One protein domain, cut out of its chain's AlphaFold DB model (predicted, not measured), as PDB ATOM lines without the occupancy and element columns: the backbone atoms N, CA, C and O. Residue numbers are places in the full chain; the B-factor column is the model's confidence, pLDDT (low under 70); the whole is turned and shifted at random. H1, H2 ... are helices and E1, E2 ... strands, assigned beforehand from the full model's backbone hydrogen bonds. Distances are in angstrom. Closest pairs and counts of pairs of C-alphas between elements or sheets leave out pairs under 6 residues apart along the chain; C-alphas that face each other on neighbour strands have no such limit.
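AT A GLANCE: This is residues 28 to 109 of the 202 residues of the protein "3-hydroxyacyl-CoA dehydrogenase PaaC" of Escherichia coli ISC7 (UniProt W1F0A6). A strongly twisted sheet of six strands curls round one helix, H2, which packs in its hollow, while a second, shorter helix, H1, packs on the opposite face over E4. The sheet begins with the hairpins of E1, E2 and E3 at one edge and ends with E6 at the other, and from edge to edge the strands' lines turn by 90 degrees and the way across the sheet by 88 degrees. The printed part has 82 residues, with two named helices and six named strands in the order E1 E2 E3 H1 E4 E5 H2 E6, and its class is mixed, helices and strands. The sheet's order is E1, E2, E3, E4, E5, E6, with parallel and antiparallel neighbours mixed. The whole is compact and rounded, with a radius of gyration of the C-alphas of 11.5 A and spans of 30 by 30 by 24 A.

IN THESE COORDINATES: Residues 28 to 33 come before strand E1, residues 34 to 36, which begins with C-alpha 34 at (119.385, 133.836, 158.724). E2 is residues 41 to 44, 9.8 A from first to last C-alpha, and E3 is residues 47 to 51, 13.1 A long. Helix H1 is residues 57 to 64, 10.4 A long. E4 is residues 68 to 72, 13.2 A long, and begins with C-alpha 68 at (129.835, 142.938, 155.317). E5, the longest strand, is residues 78 to 83, 16.8 A long. H2, the longest helix, is residues 89 to 100, 16.2 A long. E6 is residues 105 to 108, 10.1 A long, and ends with C-alpha 108 at (134.080, 145.959, 167.822).

HOW THE PARTS SIT: E1 and E6 are the edge strands of the sheet. E1, E2 and E3 form a meander, each strand the antiparallel neighbour of the one before. E1 and E2 are a hairpin at 172 degrees, with N 35 and O 43 2.9 A apart, within hydrogen-bond range. E2 and E3 are a hairpin at 154 degrees, with N 42 and O 49 at 2.8 A. E3 and E4 are parallel at 26 degrees, with N 69 and O 48 at 2.9 A. E4 and E5 are an antiparallel hairpin at 153 degrees, with N 70 and O 82 at 2.8 A. E5 and E6 are parallel at 33 degrees, with N 79 and O 105 at 2.9 A. E3, H1, E4 and E5, H2, E6 are two strand-helix-strand units, two parallel neighbour strands with a helix between, and both crossovers are right-handed. H1 and H2 lie on opposite faces of the sheet, three layers in all, and the two helices are apart. H1 is on the sheet at a height of 8.6 A; it lies over E4, on which 4 of its 8 C-alphas fall, and only just not over E3, on which 2 fall. Its line stands at 46 degrees to that of E4 on the local plane, slantwise to the strands. The closest C-alphas of H1 and E4 are those of Ala 61 and Val 68, 5.2 A apart. H2 is on the sheet too: its closest C-alphas to E3 are Ala 91 and Val 47, 6.0 A, and to E6 Gln 100 and Val 106, 6.9 A. In both helices every O i to N i+4 pair is within hydrogen-bond range.

THE WHOLE: The two C-alphas farthest apart are those of Ser 28 and Gly 54, 32.0 A. The printed part has no cut, and its links between named elements are tight. The mean pLDDT of the printed part is 97.9, and no printed residue is under 70.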
ATOM      1  N   SER A  28     113.877 144.936 167.893       91.75
ATOM      2  CA  SER A  28     113.520 145.610 166.637       91.75
ATOM      3  C   SER A  28     114.573 145.462 165.530       91.75
ATOM      4  O   SER A  28     114.269 145.732 164.372       91.75
ATOM      5  N   PHE A  29     115.804 145.056 165.865       92.31
ATOM      6  CA  PHE A  29     116.869 144.724 164.910       92.31
ATOM      7  C   PHE A  29     117.012 143.214 164.673       92.31
ATOM      8  O   PHE A  29     117.987 142.786 164.049       92.31
ATOM      9  N   SER A  30     116.065 142.403 165.159       96.56
ATOM     10  CA  SER A  30     116.051 140.971 164.879       96.56
ATOM     11  C   SER A  30     115.951 140.725 163.364       96.56
ATOM     12  O   SER A  30     115.115 141.349 162.700       96.56
ATOM     13  N   PRO A  31     116.810 139.866 162.786       96.69
ATOM     14  CA  PRO A  31     116.807 139.604 161.352       96.69
ATOM     15  C   PRO A  31     115.568 138.813 160.925       96.69
ATOM     16  O   PRO A  31     115.084 137.950 161.659       96.69
ATOM     17  N   MET A  32     115.091 139.054 159.703       97.19
ATOM     18  CA  MET A  32     113.965 138.297 159.141       97.19
ATOM     19  C   MET A  32     114.400 136.912 158.654       97.19
ATOM     20  O   MET A  32     113.654 135.942 158.792       97.19
ATOM     21  N   LYS A  33     115.606 136.807 158.084       97.94
ATOM     22  CA  LYS A  33     116.174 135.558 157.570       97.94
ATOM     23  C   LYS A  33     117.635 135.414 157.986       97.94
ATOM     24  O   LYS A  33     118.433 136.333 157.826       97.94
ATOM     25  N   VAL A  34     117.994 134.219 158.455       98.38
ATOM     26  CA  VAL A  34     119.385 133.836 158.724       98.38
ATOM     27  C   VAL A  34     119.701 132.513 158.042       98.38
ATOM     28  O   VAL A  34     119.002 131.523 158.250       98.38
ATOM     29  N   GLU A  35     120.767 132.485 157.247       98.38
ATOM     30  CA  GLU A  35     121.196 131.310 156.494       98.38
ATOM     31  C   GLU A  35     122.706 131.099 156.650       98.38
ATOM     32  O   GLU A  35     123.517 131.949 156.280       98.38
ATOM     33  N   LYS A  36     123.101 129.955 157.216       97.38
ATOM     34  CA  LYS A  36     124.512 129.557 157.293       97.38
ATOM     35  C   LYS A  36     124.916 128.908 155.977       97.38
ATOM     36  O   LYS A  36     124.279 127.950 155.548       97.38
ATOM     37  N   LYS A  37     125.989 129.407 155.375       97.00
ATOM     38  CA  LYS A  37     126.612 128.853 154.172       97.00
ATOM     39  C   LYS A  37     127.930 128.165 154.536       97.00
ATOM     40  O   LYS A  37     128.368 128.180 155.687       97.00
ATOM     41  N   SER A  38     128.544 127.528 153.546       94.31
ATOM     42  CA  SER A  38     129.893 126.976 153.662       94.31
ATOM     43  C   SER A  38     130.947 128.079 153.842       94.31
ATOM     44  O   SER A  38     130.662 129.268 153.697       94.31
ATOM     45  N   ASP A  39     132.176 127.666 154.158       93.38
ATOM     46  CA  ASP A  39     133.364 128.533 154.247       93.38
ATOM     47  C   ASP A  39     133.227 129.723 155.219       93.38
ATOM     48  O   ASP A  39     133.722 130.819 154.981       93.38
ATOM     49  N   GLY A  40     132.524 129.515 156.337       95.69
ATOM     50  CA  GLY A  40     132.436 130.510 157.410       95.69
ATOM     51  C   GLY A  40     131.562 131.725 157.088       95.69
ATOM     52  O   GLY A  40     131.691 132.755 157.752       95.69
ATOM     53  N   VAL A  41     130.661 131.624 156.106       98.44
ATOM     54  CA  VAL A  41     129.734 132.702 155.739       98.44
ATOM     55  C   VAL A  41     128.360 132.463 156.361       98.44
ATOM     56  O   VAL A  41     127.781 131.386 156.246       98.44
ATOM     57  N   THR A  42     127.796 133.479 157.006       98.69
ATOM     58  CA  THR A  42     126.387 133.508 157.418       98.69
ATOM     59  C   THR A  42     125.718 134.736 156.820       98.69
ATOM     60  O   THR A  42     126.164 135.859 157.035       98.69
ATOM     61  N   GLU A  43     124.651 134.527 156.063       98.62
ATOM     62  CA  GLU A  43     123.823 135.592 155.505       98.62
ATOM     63  C   GLU A  43     122.704 135.938 156.493       98.62
ATOM     64  O   GLU A  43     121.989 135.054 156.969       98.62
ATOM     65  N   ILE A  44     122.586 137.220 156.830       98.62
ATOM     66  CA  ILE A  44     121.638 137.773 157.797       98.62
ATOM     67  C   ILE A  44     120.897 138.901 157.081       98.62
ATOM     68  O   ILE A  44     121.407 140.016 156.969       98.62
ATOM     69  N   ASP A  45     119.712 138.594 156.558       98.06
ATOM     70  CA  ASP A  45     119.027 139.406 155.549       98.06
ATOM     71  C   ASP A  45     119.976 139.775 154.385       98.06
ATOM     72  O   ASP A  45     120.427 138.916 153.630       98.06
ATOM     73  N   ASP A  46     120.303 141.058 154.243       97.12
ATOM     74  CA  ASP A  46     121.203 141.611 153.240       97.12
ATOM     75  C   ASP A  46     122.686 141.568 153.654       97.12
ATOM     76  O   ASP A  46     123.565 141.628 152.787       97.12
ATOM     77  N   VAL A  47     122.973 141.370 154.942       98.62
ATOM     78  CA  VAL A  47     124.314 141.436 155.540       98.62
ATOM     79  C   VAL A  47     125.026 140.095 155.451       98.62
ATOM     80  O   VAL A  47     124.457 139.048 155.756       98.62
ATOM     81  N   LEU A  48     126.307 140.120 155.094       98.88
ATOM     82  CA  LEU A  48     127.175 138.952 155.182       98.88
ATOM     83  C   LEU A  48     128.044 139.047 156.437       98.88
ATOM     84  O   LEU A  48     128.870 139.950 156.568       98.88
ATOM     85  N   LEU A  49     127.866 138.096 157.349       98.88
ATOM     86  CA  LEU A  49     128.762 137.858 158.473       98.88
ATOM     87  C   LEU A  49     129.788 136.800 158.056       98.88
ATOM     88  O   LEU A  49     129.430 135.636 157.868       98.88
ATOM     89  N   ILE A  50     131.046 137.203 157.887       98.81
ATOM     90  CA  ILE A  50     132.100 136.364 157.297       98.81
ATOM     91  C   ILE A  50     133.209 136.137 158.325       98.81
ATOM     92  O   ILE A  50     133.776 137.094 158.854       98.81
ATOM     93  N   GLU A  51     133.526 134.880 158.630       98.69
ATOM     94  CA  GLU A  51     134.713 134.557 159.428       98.69
ATOM     95  C   GLU A  51     135.980 134.989 158.685       98.69
ATOM     96  O   GLU A  51     136.140 134.673 157.512       98.69
ATOM     97  N   THR A  52     136.887 135.709 159.352       98.75
ATOM     98  CA  THR A  52     138.043 136.303 158.665       98.75
ATOM     99  C   THR A  52     138.888 135.267 157.911       98.75
ATOM    100  O   THR A  52     139.314 134.252 158.467       98.75
ATOM    101  N   GLN A  53     139.177 135.562 156.642       98.06
ATOM    102  CA  GLN A  53     140.196 134.878 155.842       98.06
ATOM    103  C   GLN A  53     141.407 135.770 155.527       98.06
ATOM    104  O   GLN A  53     142.167 135.453 154.622       98.06
ATOM    105  N   GLY A  54     141.580 136.897 156.226       98.12
ATOM    106  CA  GLY A  54     142.692 137.836 155.998       98.12
ATOM    107  C   GLY A  54     142.338 139.065 155.163       98.12
ATOM    108  O   GLY A  54     143.083 140.038 155.178       98.12
ATOM    109  N   GLU A  55     141.190 139.061 154.490       98.69
ATOM    110  CA  GLU A  55     140.657 140.227 153.779       98.69
ATOM    111  C   GLU A  55     139.875 141.148 154.726       98.69
ATOM    112  O   GLU A  55     139.314 140.692 155.727       98.69
ATOM    113  N   THR A  56     139.824 142.442 154.407       98.88
ATOM    114  CA  THR A  56     139.046 143.426 155.174       98.88
ATOM    115  C   THR A  56     137.561 143.356 154.828       98.88
ATOM    116  O   THR A  56     137.180 142.993 153.707       98.88
ATOM    117  N   ALA A  57     136.705 143.750 155.770       98.81
ATOM    118  CA  ALA A  57     135.269 143.865 155.549       98.81
ATOM    119  C   ALA A  57     134.971 144.830 154.394       98.81
ATOM    120  O   ALA A  57     134.128 144.530 153.551       98.81
ATOM    121  N   GLN A  58     135.704 145.944 154.296       98.81
ATOM    122  CA  GLN A  58     135.544 146.909 153.207       98.81
ATOM    123  C   GLN A  58     135.863 146.320 151.826       98.81
ATOM    124  O   GLN A  58     135.104 146.547 150.881       98.81
ATOM    125  N   ALA A  59     136.953 145.556 151.692       98.69
ATOM    126  CA  ALA A  59     137.303 144.917 150.422       98.69
ATOM    127  C   ALA A  59     136.219 143.917 149.987       98.69
ATOM    128  O   ALA A  59     135.806 143.901 148.825       98.69
ATOM    129  N   LEU A  60     135.707 143.135 150.942       98.69
ATOM    130  CA  LEU A  60     134.618 142.187 150.716       98.69
ATOM    131  C   LEU A  60     133.310 142.891 150.341       98.69
ATOM    132  O   LEU A  60     132.654 142.473 149.389       98.69
ATOM    133  N   ALA A  61     132.948 143.969 151.040       98.75
ATOM    134  CA  ALA A  61     131.698 144.689 150.817       98.75
ATOM    135  C   ALA A  61     131.612 145.292 149.411       98.75
ATOM    136  O   ALA A  61     130.594 145.144 148.735       98.75
ATOM    137  N   ILE A  62     132.701 145.911 148.939       98.56
ATOM    138  CA  ILE A  62     132.778 146.460 147.577       98.56
ATOM    139  C   ILE A  62     132.693 145.331 146.547       98.56
ATOM    140  O   ILE A  62     131.900 145.415 145.610       98.56
ATOM    141  N   ARG A  63     133.474 144.258 146.727       98.50
ATOM    142  CA  ARG A  63     133.532 143.136 145.775       98.50
ATOM    143  C   ARG A  63     132.201 142.399 145.645       98.50
ATOM    144  O   ARG A  63     131.850 141.962 144.556       98.50
ATOM    145  N   LEU A  64     131.486 142.238 146.754       98.25
ATOM    146  CA  LEU A  64     130.224 141.500 146.813       98.25
ATOM    147  C   LEU A  64     128.998 142.404 146.640       98.25
ATOM    148  O   LEU A  64     127.887 141.884 146.594       98.25
ATOM    149  N   ALA A  65     129.194 143.724 146.553       98.31
ATOM    150  CA  ALA A  65     128.142 144.739 146.486       98.31
ATOM    151  C   ALA A  65     127.084 144.595 147.602       98.31
ATOM    152  O   ALA A  65     125.884 144.740 147.365       98.31
ATOM    153  N   ARG A  66     127.530 144.267 148.822       98.44
ATOM    154  CA  ARG A  66     126.670 143.977 149.984       98.44
ATOM    155  C   ARG A  66     127.308 144.461 151.288       98.44
ATOM    156  O   ARG A  66     128.535 144.493 151.365       98.44
ATOM    157  N   PRO A  67     126.521 144.776 152.334       98.81
ATOM    158  CA  PRO A  67     127.072 145.037 153.657       98.81
ATOM    159  C   PRO A  67     127.807 143.812 154.209       98.81
ATOM    160  O   PRO A  67     127.287 142.694 154.160       98.81
ATOM    161  N   VAL A  68     129.003 144.017 154.760       98.94
ATOM    162  CA  VAL A  68     129.835 142.938 155.317       98.94
ATOM    163  C   VAL A  68     130.270 143.280 156.733       98.94
ATOM    164  O   VAL A  68     130.750 144.383 157.007       98.94
ATOM    165  N   VAL A  69     130.128 142.311 157.629       98.94
ATOM    166  CA  VAL A  69     130.771 142.305 158.943       98.94
ATOM    167  C   VAL A  69     131.724 141.118 158.979       98.94
ATOM    168  O   VAL A  69     131.309 139.970 158.823       98.94
ATOM    169  N   VAL A  70     133.009 141.383 159.182       98.94
ATOM    170  CA  VAL A  70     134.007 140.340 159.422       98.94
ATOM    171  C   VAL A  70     133.996 139.984 160.903       98.94
ATOM    172  O   VAL A  70     133.961 140.870 161.759       98.94
ATOM    173  N   VAL A  71     134.025 138.689 161.213       98.81
ATOM    174  CA  VAL A  71     134.066 138.162 162.582       98.81
ATOM    175  C   VAL A  71     135.313 137.319 162.819       98.81
ATOM    176  O   VAL A  71     135.739 136.528 161.977       98.81
ATOM    177  N   ASP A  72     135.880 137.470 164.008       98.75
ATOM    178  CA  ASP A  72     137.028 136.726 164.506       98.75
ATOM    179  C   ASP A  72     136.638 136.030 165.813       98.75
ATOM    180  O   ASP A  72     136.374 136.657 166.847       98.75
ATOM    181  N   LYS A  73     136.506 134.704 165.723       97.50
ATOM    182  CA  LYS A  73     136.022 133.842 166.801       97.50
ATOM    183  C   LYS A  73     136.664 132.455 166.747       97.50
ATOM    184  O   LYS A  73     136.997 131.942 165.680       97.50
ATOM    185  N   MET A  74     136.731 131.832 167.920       95.56
ATOM    186  CA  MET A  74     136.970 130.399 168.127       95.56
ATOM    187  C   MET A  74     135.929 129.869 169.140       95.56
ATOM    188  O   MET A  74     134.816 130.392 169.215       95.56
ATOM    189  N   ALA A  75     136.258 128.846 169.936       92.62
ATOM    190  CA  ALA A  75     135.324 128.224 170.879       92.62
ATOM    191  C   ALA A  75     134.823 129.167 172.000       92.62
ATOM    192  O   ALA A  75     133.704 129.008 172.486       92.62
ATOM    193  N   GLY A  76     135.626 130.161 172.399       94.69
ATOM    194  CA  GLY A  76     135.321 131.075 173.506       94.69
ATOM    195  C   GLY A  76     134.079 131.959 173.303       94.69
ATOM    196  O   GLY A  76     133.525 132.068 172.207       94.69
ATOM    197  N   LYS A  77     133.622 132.604 174.386       96.94
ATOM    198  CA  LYS A  77     132.462 133.519 174.360       96.94
ATOM    199  C   LYS A  77     132.782 134.897 173.783       96.94
ATOM    200  O   LYS A  77     131.900 135.513 173.197       96.94
ATOM    201  N   VAL A  78     134.011 135.374 173.956       98.12
ATOM    202  CA  VAL A  78     134.445 136.666 173.418       98.12
ATOM    203  C   VAL A  78     134.684 136.526 171.918       98.12
ATOM    204  O   VAL A  78     135.378 135.603 171.490       98.12
ATOM    205  N   VAL A  79     134.103 137.434 171.138       98.56
ATOM    206  CA  VAL A  79     134.281 137.524 169.685       98.56
ATOM    207  C   VAL A  79     134.630 138.957 169.322       98.56
ATOM    208  O   VAL A  79     134.094 139.890 169.927       98.56
ATOM    209  N   THR A  80     135.507 139.141 168.337       98.81
ATOM    210  CA  THR A  80     135.742 140.471 167.768       98.81
ATOM    211  C   THR A  80     135.087 140.585 166.400       98.81
ATOM    212  O   THR A  80     134.982 139.598 165.670       98.81
ATOM    213  N   ILE A  81     134.594 141.775 166.074       98.88
ATOM    214  CA  ILE A  81     134.008 142.077 164.768       98.88
ATOM    215  C   ILE A  81     134.590 143.364 164.196       98.88
ATOM    216  O   ILE A  81     134.989 144.263 164.939       98.88
ATOM    217  N   ALA A  82     134.564 143.467 162.873       98.88
ATOM    218  CA  ALA A  82     134.773 144.706 162.144       98.88
ATOM    219  C   ALA A  82     133.699 144.855 161.067       98.88
ATOM    220  O   ALA A  82     133.386 143.909 160.347       98.88
ATOM    221  N   ALA A  83     133.127 146.048 160.959       98.81
ATOM    222  CA  ALA A  83     132.185 146.382 159.901       98.81
ATOM    223  C   ALA A  83     132.914 147.108 158.772       98.81
ATOM    224  O   ALA A  83     133.808 147.917 159.030       98.81
ATOM    225  N   ALA A  84     132.500 146.856 157.533       98.75
ATOM    226  CA  ALA A  84     132.925 147.675 156.410       98.75
ATOM    227  C   ALA A  84     132.474 149.127 156.636       98.75
ATOM    228  O   ALA A  84     131.349 149.368 157.079       98.75
ATOM    229  N   ALA A  85     133.321 150.098 156.296       98.50
ATOM    230  CA  ALA A  85     133.003 151.519 156.454       98.50
ATOM    231  C   ALA A  85     131.785 151.955 155.617       98.50
ATOM    232  O   ALA A  85     131.127 152.936 155.947       98.50
ATOM    233  N   VAL A  86     131.479 151.222 154.540       98.31
ATOM    234  CA  VAL A  86     130.305 151.457 153.684       98.31
ATOM    235  C   VAL A  86     128.992 150.921 154.277       98.31
ATOM    236  O   VAL A  86     127.922 151.201 153.740       98.31
ATOM    237  N   ASN A  87     129.036 150.143 155.365       98.62
ATOM    238  CA  ASN A  87     127.819 149.582 155.942       98.62
ATOM    239  C   ASN A  87     126.924 150.685 156.526       98.62
ATOM    240  O   ASN A  87     127.408 151.520 157.290       98.62
ATOM    241  N   PRO A  88     125.602 150.631 156.299       98.25
ATOM    242  CA  PRO A  88     124.677 151.344 157.164       98.25
ATOM    243  C   PRO A  88     124.700 150.717 158.567       98.25
ATOM    244  O   PRO A  88     124.737 149.492 158.707       98.25
ATOM    245  N   ASP A  89     124.608 151.530 159.624       97.75
ATOM    246  CA  ASP A  89     124.659 151.015 161.001       97.75
ATOM    247  C   ASP A  89     123.585 149.955 161.294       97.75
ATOM    248  O   ASP A  89     123.789 149.065 162.120       97.75
ATOM    249  N   SER A  90     122.424 150.045 160.636       97.62
ATOM    250  CA  SER A  90     121.340 149.067 160.767       97.62
ATOM    251  C   SER A  90     121.773 147.663 160.346       97.62
ATOM    252  O   SER A  90     121.435 146.701 161.033       97.62
ATOM    253  N   ALA A  91     122.570 147.540 159.279       98.25
ATOM    254  CA  ALA A  91     123.138 146.269 158.837       98.25
ATOM    255  C   ALA A  91     124.104 145.704 159.887       98.25
ATOM    256  O   ALA A  91     123.982 144.553 160.309       98.25
ATOM    257  N   THR A  92     125.022 146.535 160.385       98.69
ATOM    258  CA  THR A  92     125.978 146.125 161.422       98.69
ATOM    259  C   THR A  92     125.265 145.668 162.703       98.69
ATOM    260  O   THR A  92     125.619 144.634 163.272       98.69
ATOM    261  N   ARG A  93     124.203 146.373 163.123       98.56
ATOM    262  CA  ARG A  93     123.399 146.015 164.305       98.56
ATOM    263  C   ARG A  93     122.698 144.660 164.182       98.56
ATOM    264  O   ARG A  93     122.659 143.943 165.178       98.56
ATOM    265  N   LYS A  94     122.226 144.256 162.995       98.62
ATOM    266  CA  LYS A  94     121.655 142.908 162.779       98.62
ATOM    267  C   LYS A  94     122.677 141.800 163.046       98.62
ATOM    268  O   LYS A  94     122.364 140.807 163.703       98.62
ATOM    269  N   ALA A  95     123.912 141.977 162.575       98.62
ATOM    270  CA  ALA A  95     124.991 141.019 162.814       98.62
ATOM    271  C   ALA A  95     125.395 140.957 164.299       98.62
ATOM    272  O   ALA A  95     125.610 139.868 164.834       98.62
ATOM    273  N   ILE A  96     125.448 142.111 164.979       98.75
ATOM    274  CA  ILE A  96     125.702 142.184 166.429       98.75
ATOM    275  C   ILE A  96     124.598 141.458 167.203       98.75
ATOM    276  O   ILE A  96     124.913 140.593 168.020       98.75
ATOM    277  N   TYR A  97     123.326 141.754 166.908       98.69
ATOM    278  CA  TYR A  97     122.172 141.106 167.536       98.69
ATOM    279  C   TYR A  97     122.259 139.583 167.398       98.69
ATOM    280  O   TYR A  97     122.209 138.855 168.388       98.69
ATOM    281  N   TYR A  98     122.495 139.089 166.180       98.62
ATOM    282  CA  TYR A  98     122.644 137.658 165.917       98.62
ATOM    283  C   TYR A  98     123.727 136.990 166.783       98.62
ATOM    284  O   TYR A  98     123.509 135.894 167.304       98.62
ATOM    285  N   LEU A  99     124.885 137.635 166.960       98.62
ATOM    286  CA  LEU A  99     125.967 137.115 167.802       98.62
ATOM    287  C   LEU A  99     125.613 137.162 169.297       98.62
ATOM    288  O   LEU A  99     125.899 136.205 170.022       98.62
ATOM    289  N   GLN A 100     124.966 138.235 169.756       98.44
ATOM    290  CA  GLN A 100     124.524 138.383 171.147       98.44
ATOM    291  C   GLN A 100     123.516 137.295 171.538       98.44
ATOM    292  O   GLN A 100     123.678 136.675 172.591       98.44
ATOM    293  N   GLN A 101     122.574 136.948 170.652       98.06
ATOM    294  CA  GLN A 101     121.602 135.872 170.903       98.06
ATOM    295  C   GLN A 101     122.223 134.467 170.962       98.06
ATOM    296  O   GLN A 101     121.584 133.524 171.419       98.06
ATOM    297  N   GLN A 102     123.495 134.315 170.576       97.75
ATOM    298  CA  GLN A 102     124.279 133.089 170.789       97.75
ATOM    299  C   GLN A 102     125.073 133.099 172.104       97.75
ATOM    300  O   GLN A 102     125.919 132.230 172.329       97.75
ATOM    301  N   GLY A 103     124.854 134.098 172.964       97.50
ATOM    302  CA  GLY A 103     125.583 134.271 174.219       97.50
ATOM    303  C   GLY A 103     127.040 134.696 174.025       97.50
ATOM    304  O   GLY A 103     127.879 134.408 174.887       97.50
ATOM    305  N   LYS A 104     127.369 135.329 172.888       98.12
ATOM    306  CA  LYS A 104     128.707 135.869 172.624       98.12
ATOM    307  C   LYS A 104     128.836 137.298 173.150       98.12
ATOM    308  O   LYS A 104     127.929 138.113 173.010       98.12
ATOM    309  N   THR A 105     130.003 137.614 173.701       98.44
ATOM    310  CA  THR A 105     130.398 138.983 174.051       98.44
ATOM    311  C   THR A 105     131.068 139.606 172.834       98.44
ATOM    312  O   THR A 105     132.162 139.185 172.457       98.44
ATOM    313  N   VAL A 106     130.401 140.573 172.206       98.69
ATOM    314  CA  VAL A 106     130.851 141.188 170.951       98.69
ATOM    315  C   VAL A 106     131.703 142.420 171.242       98.69
ATOM    316  O   VAL A 106     131.235 143.352 171.891       98.69
ATOM    317  N   LEU A 107     132.938 142.428 170.743       98.69
ATOM    318  CA  LEU A 107     133.848 143.572 170.786       98.69
ATOM    319  C   LEU A 107     134.073 144.085 169.366       98.69
ATOM    320  O   LEU A 107     134.510 143.335 168.496       98.69
ATOM    321  N   GLN A 108     133.790 145.358 169.118       98.69
ATOM    322  CA  GLN A 108     134.080 145.959 167.822       98.69
ATOM    323  C   GLN A 108     135.497 146.527 167.811       98.69
ATOM    324  O   GLN A 108     135.888 147.251 168.726       98.69
ATOM    325  N   ILE A 109     136.256 146.196 166.770       98.75
ATOM    326  CA  ILE A 109     137.608 146.706 166.534       98.75
ATOM    327  C   ILE A 109     137.707 147.310 165.127       98.75
ATOM    328  O   ILE A 109     136.740 147.300 164.362       98.75
TER     329      ILE A 109